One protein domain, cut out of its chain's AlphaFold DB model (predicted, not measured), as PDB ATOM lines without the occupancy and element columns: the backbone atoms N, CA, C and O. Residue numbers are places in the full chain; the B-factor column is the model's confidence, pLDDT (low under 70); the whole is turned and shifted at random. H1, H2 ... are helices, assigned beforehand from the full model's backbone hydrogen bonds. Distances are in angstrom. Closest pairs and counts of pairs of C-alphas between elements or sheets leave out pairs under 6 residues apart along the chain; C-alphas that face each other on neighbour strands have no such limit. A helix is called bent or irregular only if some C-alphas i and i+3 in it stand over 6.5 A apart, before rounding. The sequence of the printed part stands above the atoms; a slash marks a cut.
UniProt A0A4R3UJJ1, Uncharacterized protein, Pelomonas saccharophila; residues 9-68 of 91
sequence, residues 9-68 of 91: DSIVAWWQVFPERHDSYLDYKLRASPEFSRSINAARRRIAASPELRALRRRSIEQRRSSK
ATOM      1  N   ASP A   9       1.474  11.711   1.986       84.88
ATOM      2  CA  ASP A   9       2.279  12.930   1.867       84.88
ATOM      3  C   ASP A   9       1.940  13.959   2.951       84.88
ATOM      4  O   ASP A   9       2.847  14.548   3.537       84.88
ATOM      5  N   SER A  10       0.657  14.108   3.310       87.00
ATOM      6  CA  SER A  10       0.260  14.978   4.428       87.00
ATOM      7  C   SER A  10       0.793  14.472   5.764       87.00
ATOM      8  O   SER A  10       1.285  15.269   6.563       87.00
ATOM      9  N   ILE A  11       0.763  13.155   5.996       85.12
ATOM     10  CA  ILE A  11       1.335  12.551   7.207       85.12
ATOM     11  C   ILE A  11       2.843  12.806   7.274       85.12
ATOM     12  O   ILE A  11       3.349  13.170   8.333       85.12
ATOM     13  N   VAL A  12       3.567  12.629   6.165       84.88
ATOM     14  CA  VAL A  12       5.024  12.830   6.123       84.88
ATOM     15  C   VAL A  12       5.383  14.305   6.305       84.88
ATOM     16  O   VAL A  12       6.251  14.608   7.123       84.88
ATOM     17  N   ALA A  13       4.704  15.221   5.610       86.25
ATOM     18  CA  ALA A  13       4.924  16.661   5.743       86.25
ATOM     19  C   ALA A  13       4.625  17.150   7.167       86.25
ATOM     20  O   ALA A  13       5.412  17.890   7.750       86.25
ATOM     21  N   TRP A  14       3.534  16.675   7.774       86.62
ATOM     22  CA  TRP A  14       3.219  16.965   9.171       86.62
ATOM     23  C   TRP A  14       4.256  16.370  10.133       86.62
ATOM     24  O   TRP A  14       4.700  17.043  11.065       86.62
ATOM     25  N   TRP A  15       4.696  15.130   9.900       85.06
ATOM     26  CA  TRP A  15       5.722  14.469  10.708       85.06
ATOM     27  C   TRP A  15       7.059  15.227  10.684       85.06
ATOM     28  O   TRP A  15       7.698  15.334  11.725       85.06
ATOM     29  N   GLN A  16       7.446  15.822   9.550       83.31
ATOM     30  CA  GLN A  16       8.679  16.613   9.429       83.31
ATOM     31  C   GLN A  16       8.723  17.840  10.348       83.31
ATOM     32  O   GLN A  16       9.811  18.237  10.757       83.31
ATOM     33  N   VAL A  17       7.571  18.425  10.696       83.88
ATOM     34  CA  VAL A  17       7.520  19.631  11.541       83.88
ATOM     35  C   VAL A  17       7.916  19.316  12.988       83.88
ATOM     36  O   VAL A  17       8.694  20.053  13.583       83.88
ATOM     37  N   PHE A  18       7.412  18.211  13.552       77.94
ATOM     38  CA  PHE A  18       7.740  17.769  14.916       77.94
ATOM     39  C   PHE A  18       7.840  16.238  15.007       77.94
ATOM     40  O   PHE A  18       6.953  15.583  15.567       77.94
ATOM     41  N   PRO A  19       8.937  15.640  14.511       78.12
ATOM     42  CA  PRO A  19       9.067  14.186  14.422       78.12
ATOM     43  C   PRO A  19       8.986  13.490  15.789       78.12
ATOM     44  O   PRO A  19       8.491  12.369  15.878       78.12
ATOM     45  N   GLU A  20       9.389  14.162  16.870       73.06
ATOM     46  CA  GLU A  20       9.442  13.587  18.223       73.06
ATOM     47  C   GLU A  20       8.052  13.315  18.809       73.06
ATOM     48  O   GLU A  20       7.790  12.255  19.382       73.06
ATOM     49  N   ARG A  21       7.143  14.286  18.662       76.44
ATOM     50  CA  ARG A  21       5.770  14.195  19.170       76.44
ATOM     51  C   ARG A  21       4.895  13.380  18.217       76.44
ATOM     52  O   ARG A  21       4.011  12.646  18.656       76.44
ATOM     53  N   HIS A  22       5.163  13.484  16.917       82.38
ATOM     54  CA  HIS A  22       4.337  12.884  15.878       82.38
ATOM     55  C   HIS A  22       4.555  11.370  15.729       82.38
ATOM     56  O   HIS A  22       3.586  10.667  15.454       82.38
ATOM     57  N   ASP A  23       5.756  10.830  15.996       78.44
ATOM     58  CA  ASP A  23       5.994   9.366  15.995       78.44
ATOM     59  C   ASP A  23       5.089   8.662  17.029       78.44
ATOM     60  O   ASP A  23       4.404   7.692  16.707       78.44
ATOM     61  N   SER A  24       4.992   9.222  18.242       81.19
ATOM     62  CA  SER A  24       4.137   8.689  19.317       81.19
ATOM     63  C   SER A  24       2.643   8.828  19.002       81.19
ATOM     64  O   SER A  24       1.846   7.948  19.327       81.19
ATOM     65  N   TYR A  25       2.252   9.918  18.336       83.38
ATOM     66  CA  TYR A  25       0.865  10.134  17.923       83.38
ATOM     67  C   TYR A  25       0.414   9.133  16.853       83.38
ATOM     68  O   TYR A  25      -0.711   8.639  16.913       83.38
ATOM     69  N   LEU A  26       1.286   8.800  15.895       82.44
ATOM     70  CA  LEU A  26       0.994   7.792  14.872       82.44
ATOM     71  C   LEU A  26       0.813   6.395  15.481       82.44
ATOM     72  O   LEU A  26      -0.059   5.656  15.028       82.44
ATOM     73  N   ASP A  27       1.579   6.048  16.520       83.56
ATOM     74  CA  ASP A  27       1.407   4.785  17.254       83.56
ATOM     75  C   ASP A  27       0.070   4.737  18.009       83.56
ATOM     76  O   ASP A  27      -0.687   3.773  17.887       83.56
ATOM     77  N   TYR A  28      -0.276   5.820  18.713       85.38
ATOM     78  CA  TYR A  28      -1.578   5.948  19.367       85.38
ATOM     79  C   TYR A  28      -2.729   5.839  18.358       85.38
ATOM     80  O   TYR A  28      -3.685   5.092  18.573       85.38
ATOM     81  N   LYS A  29      -2.627   6.535  17.219       83.88
ATOM     82  CA  LYS A  29      -3.645   6.493  16.163       83.88
ATOM     83  C   LYS A  29      -3.766   5.129  15.499       83.88
ATOM     84  O   LYS A  29      -4.882   4.739  15.181       83.88
ATOM     85  N   LEU A  30      -2.672   4.381  15.354       84.31
ATOM     86  CA  LEU A  30      -2.711   2.993  14.885       84.31
ATOM     87  C   LEU A  30      -3.549   2.091  15.801       84.31
ATOM     88  O   LEU A  30      -4.241   1.209  15.302       84.31
ATOM     89  N   ARG A  31      -3.507   2.320  17.120       85.19
ATOM     90  CA  ARG A  31      -4.316   1.571  18.097       85.19
ATOM     91  C   ARG A  31      -5.767   2.047  18.140       85.19
ATOM     92  O   ARG A  31      -6.666   1.227  18.265       85.19
ATOM     93  N   ALA A  32      -5.987   3.357  18.050       86.75
ATOM     94  CA  ALA A  32      -7.314   3.959  18.174       86.75
ATOM     95  C   ALA A  32      -8.159   3.858  16.891       86.75
ATOM     96  O   ALA A  32      -9.382   3.783  16.969       86.75
ATOM     97  N   SER A  33      -7.528   3.886  15.715       83.75
ATOM     98  CA  SER A  33      -8.207   3.964  14.417       83.75
ATOM     99  C   SER A  33      -7.476   3.101  13.378       83.75
ATOM    100  O   SER A  33      -6.663   3.609  12.594       83.75
ATOM    101  N   PRO A  34      -7.749   1.785  13.344       82.06
ATOM    102  CA  PRO A  34      -7.079   0.863  12.428       82.06
ATOM    103  C   PRO A  34      -7.414   1.127  10.950       82.06
ATOM    104  O   PRO A  34      -6.666   0.688  10.076       82.06
ATOM    105  N   GLU A  35      -8.472   1.882  10.646       87.00
ATOM    106  CA  GLU A  35      -8.836   2.309   9.285       87.00
ATOM    107  C   GLU A  35      -7.707   3.086   8.577       87.00
ATOM    108  O   GLU A  35      -7.460   2.889   7.388       87.00
ATOM    109  N   PHE A  36      -6.927   3.877   9.324       85.06
ATOM    110  CA  PHE A  36      -5.798   4.650   8.792       85.06
ATOM    111  C   PHE A  36      -4.471   3.881   8.824       85.06
ATOM    112  O   PHE A  36      -3.434   4.396   8.397       85.06
ATOM    113  N   SER A  37      -4.468   2.635   9.310       84.94
ATOM    114  CA  SER A  37      -3.249   1.833   9.466       84.94
ATOM    115  C   SER A  37      -2.470   1.682   8.159       84.94
ATOM    116  O   SER A  37      -1.237   1.691   8.169       84.94
ATOM    117  N   ARG A  38      -3.165   1.598   7.019       87.69
ATOM    118  CA  ARG A  38      -2.545   1.487   5.694       87.69
ATOM    119  C   ARG A  38      -1.728   2.732   5.351       87.69
ATOM    120  O   ARG A  38      -0.551   2.601   5.009       87.69
ATOM    121  N   SER A  39      -2.325   3.915   5.483       86.94
ATOM    122  CA  SER A  39      -1.680   5.196   5.174       86.94
ATOM    123  C   SER A  39      -0.554   5.510   6.159       86.94
ATOM    124  O   SER A  39       0.538   5.897   5.741       86.94
ATOM    125  N   ILE A  40      -0.749   5.223   7.449       85.81
ATOM    126  CA  ILE A  40       0.287   5.394   8.478       85.81
ATOM    127  C   ILE A  40       1.485   4.468   8.211       85.81
ATOM    128  O   ILE A  40       2.633   4.915   8.225       85.81
ATOM    129  N   ASN A  41       1.257   3.187   7.908       87.31
ATOM    130  CA  ASN A  41       2.348   2.257   7.598       87.31
ATOM    131  C   ASN A  41       3.063   2.602   6.284       87.31
ATOM    132  O   ASN A  41       4.270   2.372   6.164       87.31
ATOM    133  N   ALA A  42       2.352   3.153   5.299       88.88
ATOM    134  CA  ALA A  42       2.963   3.663   4.075       88.88
ATOM    135  C   ALA A  42       3.847   4.892   4.357       88.88
ATOM    136  O   ALA A  42       4.992   4.932   3.902       88.88
ATOM    137  N   ALA A  43       3.379   5.833   5.184       87.56
ATOM    138  CA  ALA A  43       4.166   6.986   5.617       87.56
ATOM    139  C   ALA A  43       5.427   6.561   6.381       87.56
ATOM    140  O   ALA A  43       6.522   7.024   6.067       87.56
ATOM    141  N   ARG A  44       5.314   5.596   7.305       84.75
ATOM    142  CA  ARG A  44       6.470   5.033   8.029       84.75
ATOM    143  C   ARG A  44       7.490   4.396   7.092       84.75
ATOM    144  O   ARG A  44       8.688   4.612   7.266       84.75
ATOM    145  N   ARG A  45       7.034   3.642   6.086       88.00
ATOM    146  CA  ARG A  45       7.922   3.074   5.061       88.00
ATOM    147  C   ARG A  45       8.643   4.164   4.274       88.00
ATOM    148  O   ARG A  45       9.839   4.032   4.041       88.00
ATOM    149  N   ARG A  46       7.955   5.252   3.928       86.94
ATOM    150  CA  ARG A  46       8.556   6.384   3.209       86.94
ATOM    151  C   ARG A  46       9.591   7.120   4.062       86.94
ATOM    152  O   ARG A  46      10.697   7.352   3.595       86.94
ATOM    153  N   ILE A  47       9.291   7.359   5.340       84.00
ATOM    154  CA  ILE A  47      10.240   7.921   6.317       84.00
ATOM    155  C   ILE A  47      11.475   7.023   6.477       84.00
ATOM    156  O   ILE A  47      12.593   7.524   6.565       84.00
ATOM    157  N   ALA A  48      11.298   5.699   6.506       82.50
ATOM    158  CA  ALA A  48      12.406   4.751   6.625       82.50
ATOM    159  C   ALA A  48      13.256   4.648   5.347       82.50
ATOM    160  O   ALA A  48      14.471   4.457   5.440       82.50
ATOM    161  N   ALA A  49      12.623   4.773   4.177       86.69
ATOM    162  CA  ALA A  49      13.286   4.743   2.877       86.69
ATOM    163  C   ALA A  49      14.092   6.022   2.602       86.69
ATOM    164  O   ALA A  49      15.136   5.957   1.959       86.69
ATOM    165  N   SER A  50      13.644   7.176   3.106       85.06
ATOM    166  CA  SER A  50      14.330   8.454   2.917       85.06
ATOM    167  C   SER A  50      15.473   8.643   3.926       85.06
ATOM    168  O   SER A  50      15.213   8.770   5.125       85.06
ATOM    169  N   PRO A  51      16.742   8.729   3.482       80.25
ATOM    170  CA  PRO A  51      17.885   8.858   4.388       80.25
ATOM    171  C   PRO A  51      17.858  10.157   5.209       80.25
ATOM    172  O   PRO A  51      18.197  10.125   6.393       80.25
ATOM    173  N   GLU A  52      17.380  11.264   4.634       81.94
ATOM    174  CA  GLU A  52      17.256  12.557   5.324       81.94
ATOM    175  C   GLU A  52      16.236  12.513   6.471       81.94
ATOM    176  O   GLU A  52      16.523  12.923   7.598       81.94
ATOM    177  N   LEU A  53      15.063  11.919   6.228       78.06
ATOM    178  CA  LEU A  53      14.029  11.742   7.253       78.06
ATOM    179  C   LEU A  53      14.490  10.779   8.351       78.06
ATOM    180  O   LEU A  53      14.208  10.974   9.536       78.06
ATOM    181  N   ARG A  54      15.274   9.767   7.977       79.31
ATOM    182  CA  ARG A  54      15.896   8.839   8.921       79.31
ATOM    183  C   ARG A  54      16.905   9.539   9.834       79.31
ATOM    184  O   ARG A  54      16.972   9.201  11.016       79.31
ATOM    185  N   ALA A  55      17.673  10.495   9.310       81.12
ATOM    186  CA  ALA A  55      18.603  11.303  10.095       81.12
ATOM    187  C   ALA A  55      17.858  12.225  11.075       81.12
ATOM    188  O   ALA A  55      18.204  12.259  12.254       81.12
ATOM    189  N   LEU A  56      16.770  12.866  10.632       76.94
ATOM    190  CA  LEU A  56      15.866  13.653  11.484       76.94
ATOM    191  C   LEU A  56      15.290  12.830  12.645       76.94
ATOM    192  O   LEU A  56      15.328  13.271  13.795       76.94
ATOM    193  N   ARG A  57      14.837  11.599  12.371       74.69
ATOM    194  CA  ARG A  57      14.342  10.679  13.410       74.69
ATOM    195  C   ARG A  57      15.421  10.343  14.438       74.69
ATOM    196  O   ARG A  57      15.146  10.348  15.634       74.69
ATOM    197  N   ARG A  58      16.654  10.067  13.992       77.81
ATOM    198  CA  ARG A  58      17.785   9.787  14.897       77.81
ATOM    199  C   ARG A  58      18.146  11.005  15.739       77.81
ATOM    200  O   ARG A  58      18.289  10.868  16.947       77.81
ATOM    201  N   ARG A  59      18.211  12.189  15.126       76.88
ATOM    202  CA  ARG A  59      18.527  13.448  15.812       76.88
ATOM    203  C   ARG A  59      17.497  13.794  16.890       76.88
ATOM    204  O   ARG A  59      17.875  14.300  17.938       76.88
ATOM    205  N   SER A  60      16.215  13.521  16.651       70.88
ATOM    206  CA  SER A  60      15.171  13.666  17.674       70.88
ATOM    207  C   SER A  60      15.396  12.718  18.861       70.88
ATOM    208  O   SER A  60      15.379  13.138  20.016       70.88
ATOM    209  N   ILE A  61      15.680  11.438  18.598       72.31
ATOM    210  CA  ILE A  61      15.953  10.459  19.662       72.31
ATOM    211  C   ILE A  61      17.182  10.871  20.490       72.31
ATOM    212  O   ILE A  61      17.156  10.739  21.711       72.31
ATOM    213  N   GLU A  62      18.228  11.383  19.837       73.25
ATOM    214  CA  GLU A  62      19.445  11.901  20.477       73.25
ATOM    215  C   GLU A  62      19.136  13.105  21.383       73.25
ATOM    216  O   GLU A  62      19.469  13.087  22.566       73.25
ATOM    217  N   GLN A  63      18.410  14.109  20.871       67.69
ATOM    218  CA  GLN A  63      18.031  15.305  21.633       67.69
ATOM    219  C   GLN A  63      17.230  14.954  22.888       67.69
ATOM    220  O   GLN A  63      17.511  15.468  23.966       67.69
ATOM    221  N   ARG A  64      16.302  13.998  22.794       63.72
ATOM    222  CA  ARG A  64      15.549  13.503  23.955       63.72
ATOM    223  C   ARG A  64      16.424  12.869  25.040       63.72
ATOM    224  O   ARG A  64      16.023  12.858  26.202       63.72
ATOM    225  N   ARG A  65      17.571  12.288  24.676       61.06
ATOM    226  CA  ARG A  65      18.523  11.698  25.633       61.06
ATOM    227  C   ARG A  65      19.382  12.782  26.270       61.06
ATOM    228  O   ARG A  65      19.542  12.761  27.484       61.06
ATOM    229  N   SER A  66      19.845  13.752  25.485       58.94
ATOM    230  CA  SER A  66      20.622  14.890  25.985       58.94
ATOM    231  C   SER A  66      19.809  15.838  26.866       58.94
ATOM    232  O   SER A  66      20.329  16.338  27.852       58.94
ATOM    233  N   SER A  67      18.521  16.059  26.598       57.53
ATOM    234  CA  SER A  67      17.683  16.891  27.479       57.53
ATOM    235  C   SER A  67      17.448  16.255  28.852       57.53
ATOM    236  O   SER A  67      17.136  16.956  29.805       57.53
ATOM    237  N   LYS A  68      17.617  14.932  28.974       53.25
ATOM    238  CA  LYS A  68      17.424  14.208  30.234       53.25
ATOM    239  C   LYS A  68      18.648  14.250  31.153       53.25
ATOM    240  O   LYS A  68      18.513  13.938  32.328       53.25
TER     241      LYS A  68
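AT A GLANCE: This is residues 9 to 68 of the 91 residues of an uncharacterized protein of Pelomonas saccharophila (UniProt A0A4R3UJJ1). Three helices make a thin triangular frame: H2 and H3 form a V-shaped helical hairpin, and H4 runs across its open end, its last turns reaching past H2. The short H1 packs over one face of this frame, on H3. The printed part has 60 residues with four named helices, H1 to H4 in chain order, and no named strand, so the class is all helix. It is compact, with a radius of gyration of the C-alphas of 11.8 A, and elongated, spanning 36 by 24 by 15 A.

IN THESE COORDINATES: H1 is residues 9 to 17, beginning at C-alpha 9 (2.279, 12.930, 1.867). H2 is residues 19 to 32, 19.7 A long. H3, residues 34 to 49, is 22.8 A long and irregular: C-alphas 35 and 38 are 7.3 A apart. H4, residues 51 to 66, is 22.6 A long and ends at C-alpha 66 (20.622, 14.890, 25.985).

HOW THE PARTS SIT: H1 and H2 only just touch, only at the corner, with 3 pairs of C-alphas within 8 A, the closest those of Trp 15 and His 22, 5.6 A. H1 touches H3 at a steep tilt of 63 degrees, closest C-alphas Val 12 and Ala 43, 5.9 A. In the hairpin, H2 residues 26 to 30 touch H3 residues 36 to 40 at a shallow tilt of 31 degrees, opposite ways; the C-alphas of Leu 30 and Ser 37 are closest, 5.6 A. H2, with residues 19 to 20 alone, touches H4 about perpendicular, at 81 degrees, closest C-alphas Glu 20 and Ser 60, 5.8 A. H3 and H4 only just touch, only at the corner, with 3 pairs within 8 A, the closest C-alphas those of Ile 47 and Leu 53, 5.5 A. Every O i to N i+4 pair is within hydrogen-bond range in H4; in H1 it is 4 of 5, in H2 9 of 10, in H3 10 of 12.

THE WHOLE: The C-alphas farthest apart, Glu 35 and Ser 66, are 36.1 A apart. The printed part has no cut, and its three links are tight. Mean pLDDT of the printed part is 80.3; residues 63 to 68 are under 70.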